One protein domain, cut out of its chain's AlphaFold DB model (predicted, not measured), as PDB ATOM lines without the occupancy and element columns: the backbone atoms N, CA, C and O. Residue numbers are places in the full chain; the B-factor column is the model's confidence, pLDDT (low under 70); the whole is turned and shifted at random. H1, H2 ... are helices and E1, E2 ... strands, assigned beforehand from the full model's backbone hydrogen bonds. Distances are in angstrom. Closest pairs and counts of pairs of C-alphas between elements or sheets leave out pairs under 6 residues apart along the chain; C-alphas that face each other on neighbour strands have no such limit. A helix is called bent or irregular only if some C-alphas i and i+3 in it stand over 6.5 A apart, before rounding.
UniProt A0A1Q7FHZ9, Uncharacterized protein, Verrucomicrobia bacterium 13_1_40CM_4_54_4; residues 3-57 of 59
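What this domain is: This is residues 3 to 57 of the 59 residues of an uncharacterized protein of Verrucomicrobia bacterium 13_1_40CM_4_54_4 (UniProt A0A1Q7FHZ9). Two helices, H1 and H2, cross near their middles as an X, and at one end of the domain its two ends pair as a tiny two-stranded ribbon, E1 with E2. The printed part has 55 residues, with two named helices and two named strands that follow along the chain as E1, H1, H2, E2; the sheet E1 - E2 is antiparallel and the class is mixed, helices and strands. It is compact, with a radius of gyration of the C-alphas of 11.2 A and spans of 31 by 25 by 15 A.

How they stand to each other: E1, residues 3 to 5, is the antiparallel neighbour of E2, residues 53 to 56, with N 4 and O 54 3.0 A apart, within hydrogen-bond range. H1, residues 10 to 24, touches H2, residues 33 to 43, opposite ways at a steep tilt of 61 degrees; their closest C-alphas, of Ala 17 and Val 37, are 5.2 A apart. E1 and H2 are apart, as are H1 and E2. Every O i to N i+4 pair is within hydrogen-bond range in H2, and 9 of 11 in H1.

Where its parts are: E1 begins at C-alpha 3 (123.440, 137.166, 115.345). H1, 20.7 A long, is irregular: C-alphas 11 and 14 are 7.1 A apart. H2 is 15.4 A long. E2 ends at C-alpha 56 (120.333, 142.824, 115.510).

The domain as a whole: The farthest C-alphas, of Gly 30 and Ala 57, are 34.1 A apart. The printed part has no cut, no link is long, and no printed residue is under 70 in pLDDT.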
ATOM      1  N   ILE A   3     124.388 138.274 115.201       95.06
ATOM      2  CA  ILE A   3     123.440 137.166 115.345       95.06
ATOM      3  C   ILE A   3     123.637 136.589 116.742       95.06
ATOM      4  O   ILE A   3     124.742 136.180 117.089       95.06
ATOM      5  N   GLU A   4     122.570 136.564 117.531       95.31
ATOM      6  CA  GLU A   4     122.584 136.141 118.933       95.31
ATOM      7  C   GLU A   4     121.499 135.089 119.178       95.31
ATOM      8  O   GLU A   4     120.504 135.014 118.450       95.31
ATOM      9  N   TYR A   5     121.666 134.264 120.213       95.75
ATOM     10  CA  TYR A   5     120.591 133.380 120.656       95.75
ATOM     11  C   TYR A   5     119.445 134.212 121.235       95.75
ATOM     12  O   TYR A   5     119.655 135.087 122.074       95.75
ATOM     13  N   LEU A   6     118.200 133.863 120.897       95.75
ATOM     14  CA  LEU A   6     117.034 134.440 121.574       95.75
ATOM     15  C   LEU A   6     117.046 134.135 123.085       95.75
ATOM     16  O   LEU A   6     116.496 134.899 123.876       95.75
ATOM     17  N   ALA A   7     117.693 133.033 123.487       95.38
ATOM     18  CA  ALA A   7     117.919 132.648 124.880       95.38
ATOM     19  C   ALA A   7     118.516 133.774 125.734       95.38
ATOM     20  O   ALA A   7     118.141 133.902 126.906       95.38
ATOM     21  N   ASP A   8     119.421 134.544 125.122       95.62
ATOM     22  CA  ASP A   8     120.223 135.601 125.743       95.62
ATOM     23  C   ASP A   8     119.544 136.970 125.639       95.62
ATOM     24  O   ASP A   8     119.894 137.892 126.367       95.62
ATOM     25  N   ARG A   9     118.529 137.089 124.773       95.00
ATOM     26  CA  ARG A   9     117.795 138.327 124.484       95.00
ATOM     27  C   ARG A   9     116.287 138.118 124.624       95.00
ATOM     28  O   ARG A   9     115.497 138.282 123.687       95.00
ATOM     29  N   ARG A  10     115.875 137.674 125.817       95.06
ATOM     30  CA  ARG A  10     114.491 137.257 126.120       95.06
ATOM     31  C   ARG A  10     113.472 138.390 126.019       95.06
ATOM     32  O   ARG A  10     112.283 138.111 125.872       95.06
ATOM     33  N   GLU A  11     113.918 139.639 126.064       96.56
ATOM     34  CA  GLU A  11     113.104 140.833 125.845       96.56
ATOM     35  C   GLU A  11     112.407 140.836 124.476       96.56
ATOM     36  O   GLU A  11     111.326 141.404 124.346       96.56
ATOM     37  N   PHE A  12     112.950 140.133 123.475       96.75
ATOM     38  CA  PHE A  12     112.342 140.040 122.145       96.75
ATOM     39  C   PHE A  12     111.301 138.922 122.008       96.75
ATOM     40  O   PHE A  12     110.642 138.821 120.972       96.75
ATOM     41  N   ILE A  13     111.104 138.085 123.036       96.50
ATOM     42  CA  ILE A  13     110.135 136.979 122.986       96.50
ATOM     43  C   ILE A  13     108.702 137.471 122.708       96.50
ATOM     44  O   ILE A  13     108.063 136.868 121.843       96.50
ATOM     45  N   PRO A  14     108.169 138.523 123.369       97.31
ATOM     46  CA  PRO A  14     106.819 139.014 123.086       97.31
ATOM     47  C   PRO A  14     106.648 139.474 121.638       97.31
ATOM     48  O   PRO A  14     105.676 139.101 120.984       97.31
ATOM     49  N   MET A  15     107.630 140.208 121.110       97.19
ATOM     50  CA  MET A  15     107.632 140.677 119.724       97.19
ATOM     51  C   MET A  15     107.621 139.503 118.738       97.19
ATOM     52  O   MET A  15     106.744 139.420 117.878       97.19
ATOM     53  N   LEU A  16     108.544 138.547 118.905       96.00
ATOM     54  CA  LEU A  16     108.633 137.379 118.030       96.00
ATOM     55  C   LEU A  16     107.384 136.492 118.123       96.00
ATOM     56  O   LEU A  16     106.915 135.956 117.120       96.00
ATOM     57  N   ALA A  17     106.818 136.335 119.321       96.94
ATOM     58  CA  ALA A  17     105.570 135.611 119.524       96.94
ATOM     59  C   ALA A  17     104.396 136.286 118.797       96.94
ATOM     60  O   ALA A  17     103.611 135.581 118.162       96.94
ATOM     61  N   GLY A  18     104.322 137.618 118.832       97.88
ATOM     62  CA  GLY A  18     103.358 138.401 118.062       97.88
ATOM     63  C   GLY A  18     103.474 138.134 116.562       97.88
ATOM     64  O   GLY A  18     102.494 137.731 115.941       97.88
ATOM     65  N   TRP A  19     104.681 138.240 115.995       97.19
ATOM     66  CA  TRP A  19     104.924 137.935 114.576       97.19
ATOM     67  C   TRP A  19     104.549 136.500 114.221       97.19
ATOM     68  O   TRP A  19     103.834 136.251 113.257       97.19
ATOM     69  N   HIS A  20     104.970 135.541 115.043       95.62
ATOM     70  CA  HIS A  20     104.647 134.140 114.830       95.62
ATOM     71  C   HIS A  20     103.137 133.871 114.862       95.62
ATOM     72  O   HIS A  20     102.664 132.981 114.156       95.62
ATOM     73  N   HIS A  21     102.399 134.542 115.746       97.06
ATOM     74  CA  HIS A  21     100.951 134.403 115.834       97.06
ATOM     75  C   HIS A  21     100.251 135.091 114.654       97.06
ATOM     76  O   HIS A  21      99.332 134.505 114.101       97.06
ATOM     77  N   ALA A  22     100.708 136.263 114.216       97.69
ATOM     78  CA  ALA A  22     100.160 136.922 113.033       97.69
ATOM     79  C   ALA A  22     100.361 136.073 111.765       97.69
ATOM     80  O   ALA A  22      99.409 135.824 111.033       97.69
ATOM     81  N   GLU A  23     101.574 135.555 111.562       97.62
ATOM     82  CA  GLU A  23     101.926 134.806 110.353       97.62
ATOM     83  C   GLU A  23     101.357 133.383 110.354       97.62
ATOM     84  O   GLU A  23     100.890 132.892 109.338       97.62
ATOM     85  N   TRP A  24     101.375 132.694 111.498       96.19
ATOM     86  CA  TRP A  24     101.030 131.267 111.582       96.19
ATOM     87  C   TRP A  24     100.030 130.963 112.701       96.19
ATOM     88  O   TRP A  24     100.051 129.872 113.287       96.19
ATOM     89  N   GLY A  25      99.209 131.931 113.096       96.06
ATOM     90  CA  GLY A  25      98.163 131.757 114.110       96.06
ATOM     91  C   GLY A  25      97.070 130.810 113.637       96.06
ATOM     92  O   GLY A  25      96.623 129.959 114.402       96.06
ATOM     93  N   TYR A  26      96.739 130.858 112.345       95.94
ATOM     94  CA  TYR A  26      95.720 130.008 111.727       95.94
ATOM     95  C   TYR A  26      96.023 128.501 111.831       95.94
ATOM     96  O   TYR A  26      95.103 127.690 111.836       95.94
ATOM     97  N   LEU A  27      97.295 128.105 111.983       96.56
ATOM     98  CA  LEU A  27      97.688 126.705 112.210       96.56
ATOM     99  C   LEU A  27      97.355 126.202 113.625       96.56
ATOM    100  O   LEU A  27      97.524 125.018 113.916       96.56
ATOM    101  N   ARG A  28      96.953 127.095 114.536       93.12
ATOM    102  CA  ARG A  28      96.590 126.775 115.922       93.12
ATOM    103  C   ARG A  28      95.345 127.562 116.347       93.12
ATOM    104  O   ARG A  28      95.467 128.485 117.154       93.12
ATOM    105  N   PRO A  29      94.159 127.200 115.826       93.94
ATOM    106  CA  PRO A  29      92.912 127.851 116.206       93.94
ATOM    107  C   PRO A  29      92.720 127.841 117.727       93.94
ATOM    108  O   PRO A  29      92.980 126.832 118.382       93.94
ATOM    109  N   GLY A  30      92.288 128.971 118.285       94.38
ATOM    110  CA  GLY A  30      92.021 129.120 119.719       94.38
ATOM    111  C   GLY A  30      93.243 129.379 120.606       94.38
ATOM    112  O   GLY A  30      93.053 129.636 121.789       94.38
ATOM    113  N   GLN A  31      94.473 129.353 120.079       95.38
ATOM    114  CA  GLN A  31      95.637 129.820 120.842       95.38
ATOM    115  C   GLN A  31      95.757 131.337 120.802       95.38
ATOM    116  O   GLN A  31      95.522 131.942 119.757       95.38
ATOM    117  N   THR A  32      96.208 131.941 121.897       96.75
ATOM    118  CA  THR A  32      96.462 133.386 121.963       96.75
ATOM    119  C   THR A  32      97.927 133.736 121.659       96.75
ATOM    120  O   THR A  32      98.774 132.867 121.402       96.75
ATOM    121  N   VAL A  33      98.254 135.031 121.665       97.19
ATOM    122  CA  VAL A  33      99.646 135.501 121.585       97.19
ATOM    123  C   VAL A  33     100.417 135.100 122.848       97.19
ATOM    124  O   VAL A  33     101.576 134.697 122.762       97.19
ATOM    125  N   GLU A  34      99.778 135.115 124.013       97.50
ATOM    126  CA  GLU A  34     100.361 134.723 125.299       97.50
ATOM    127  C   GLU A  34     100.745 133.236 125.304       97.50
ATOM    128  O   GLU A  34     101.863 132.885 125.698       97.50
ATOM    129  N   ASP A  35      99.894 132.359 124.760       96.88
ATOM    130  CA  ASP A  35     100.237 130.944 124.555       96.88
ATOM    131  C   ASP A  35     101.484 130.792 123.672       96.88
ATOM    132  O   ASP A  35     102.351 129.930 123.887       96.88
ATOM    133  N   ARG A  36     101.602 131.661 122.662       95.50
ATOM    134  CA  ARG A  36     102.754 131.708 121.765       95.50
ATOM    135  C   ARG A  36     104.017 132.143 122.510       95.50
ATOM    136  O   ARG A  36     105.055 131.506 122.316       95.50
ATOM    137  N   VAL A  37     103.932 133.151 123.381       97.12
ATOM    138  CA  VAL A  37     105.029 133.617 124.250       97.12
ATOM    139  C   VAL A  37     105.538 132.478 125.123       97.12
ATOM    140  O   VAL A  37     106.738 132.196 125.127       97.12
ATOM    141  N   VAL A  38     104.635 131.767 125.805       96.00
ATOM    142  CA  VAL A  38     104.989 130.616 126.652       96.00
ATOM    143  C   VAL A  38     105.717 129.546 125.836       96.00
ATOM    144  O   VAL A  38     106.738 129.003 126.269       96.00
ATOM    145  N   ARG A  39     105.238 129.259 124.619       92.88
ATOM    146  CA  ARG A  39     105.856 128.263 123.736       92.88
ATOM    147  C   ARG A  39     107.242 128.675 123.247       92.88
ATOM    148  O   ARG A  39     108.123 127.818 123.218       92.88
ATOM    149  N   VAL A  40     107.428 129.933 122.845       93.81
ATOM    150  CA  VAL A  40     108.738 130.455 122.420       93.81
ATOM    151  C   VAL A  40     109.706 130.409 123.599       93.81
ATOM    152  O   VAL A  40     110.769 129.813 123.473       93.81
ATOM    153  N   LYS A  41     109.296 130.899 124.774       93.50
ATOM    154  CA  LYS A  41     110.108 130.880 125.999       93.50
ATOM    155  C   LYS A  41     110.559 129.471 126.393       93.50
ATOM    156  O   LYS A  41     111.699 129.288 126.805       93.50
ATOM    157  N   ARG A  42     109.692 128.464 126.247       91.81
ATOM    158  CA  ARG A  42     110.035 127.062 126.545       91.81
ATOM    159  C   ARG A  42     111.065 126.473 125.575       91.81
ATOM    160  O   ARG A  42     111.749 125.531 125.945       91.81
ATOM    161  N   LYS A  43     111.136 126.984 124.344       88.94
ATOM    162  CA  LYS A  43     111.913 126.398 123.242       88.94
ATOM    163  C   LYS A  43     113.087 127.267 122.778       88.94
ATOM    164  O   LYS A  43     113.669 126.970 121.749       88.94
ATOM    165  N   CYS A  44     113.407 128.366 123.460       90.94
ATOM    166  CA  CYS A  44     114.399 129.328 122.971       90.94
ATOM    167  C   CYS A  44     115.795 129.177 123.580       90.94
ATOM    168  O   CYS A  44     116.610 130.056 123.347       90.94
ATOM    169  N   GLY A  45     116.072 128.159 124.401       90.81
ATOM    170  CA  GLY A  45     117.382 128.019 125.054       90.81
ATOM    171  C   GLY A  45     118.481 127.499 124.117       90.81
ATOM    172  O   GLY A  45     118.225 127.143 122.968       90.81
ATOM    173  N   HIS A  46     119.708 127.427 124.629       91.75
ATOM    174  CA  HIS A  46     120.888 127.036 123.854       91.75
ATOM    175  C   HIS A  46     120.902 125.552 123.474       91.75
ATOM    176  O   HIS A  46     120.382 124.710 124.207       91.75
ATOM    177  N   CYS A  47     121.526 125.252 122.329       88.00
ATOM    178  CA  CYS A  47     121.821 123.896 121.847       88.00
ATOM    179  C   CYS A  47     120.624 122.921 121.885       88.00
ATOM    180  O   CYS A  47     120.797 121.740 122.175       88.00
ATOM    181  N   GLN A  48     119.408 123.399 121.591       87.62
ATOM    182  CA  GLN A  48     118.192 122.576 121.606       87.62
ATOM    183  C   GLN A  48     117.447 122.605 120.269       87.62
ATOM    184  O   GLN A  48     117.717 123.441 119.412       87.62
ATOM    185  N   VAL A  49     116.480 121.709 120.068       86.81
ATOM    186  CA  VAL A  49     115.625 121.742 118.873       86.81
ATOM    187  C   VAL A  49     114.176 122.054 119.268       86.81
ATOM    188  O   VAL A  49     113.577 121.300 120.037       86.81
ATOM    189  N   PRO A  50     113.571 123.129 118.722       88.12
ATOM    190  CA  PRO A  50     114.195 124.147 117.868       88.12
ATOM    191  C   PRO A  50     115.138 125.065 118.668       88.12
ATOM    192  O   PRO A  50     114.900 125.298 119.843       88.12
ATOM    193  N   THR A  51     116.160 125.624 118.016       92.00
ATOM    194  CA  THR A  51     116.923 126.783 118.518       92.00
ATOM    195  C   THR A  51     116.450 128.015 117.756       92.00
ATOM    196  O   THR A  51     116.118 127.927 116.574       92.00
ATOM    197  N   THR A  52     116.396 129.171 118.415       93.25
ATOM    198  CA  THR A  52     116.024 130.435 117.770       93.25
ATOM    199  C   THR A  52     117.144 131.451 117.920       93.25
ATOM    200  O   THR A  52     117.608 131.703 119.031       93.25
ATOM    201  N   PHE A  53     117.537 132.046 116.798       94.25
ATOM    202  CA  PHE A  53     118.483 133.151 116.731       94.25
ATOM    203  C   PHE A  53     117.757 134.419 116.301       94.25
ATOM    204  O   PHE A  53     116.767 134.354 115.569       94.25
ATOM    205  N   ILE A  54     118.265 135.562 116.739       94.56
ATOM    206  CA  ILE A  54     117.835 136.876 116.274       94.56
ATOM    207  C   ILE A  54     119.016 137.588 115.634       94.56
ATOM    208  O   ILE A  54     120.165 137.356 116.011       94.56
ATOM    209  N   ALA A  55     118.725 138.458 114.675       95.50
ATOM    210  CA  ALA A  55     119.723 139.324 114.079       95.50
ATOM    211  C   ALA A  55     119.432 140.776 114.468       95.50
ATOM    212  O   ALA A  55     118.310 141.251 114.301       95.50
ATOM    213  N   LEU A  56     120.438 141.459 115.008       93.06
ATOM    214  CA  LEU A  56     120.333 142.824 115.510       93.06
ATOM    215  C   LEU A  56     121.122 143.778 114.609       93.06
ATOM    216  O   LEU A  56     122.316 143.587 114.340       93.06
ATOM    217  N   ALA A  57     120.440 144.817 114.132       90.25
ATOM    218  CA  ALA A  57     121.044 145.891 113.358       90.25
ATOM    219  C   ALA A  57     121.557 146.996 114.299       90.25
ATOM    220  O   ALA A  57     120.796 147.486 115.124       90.25
TER     221      ALA A  57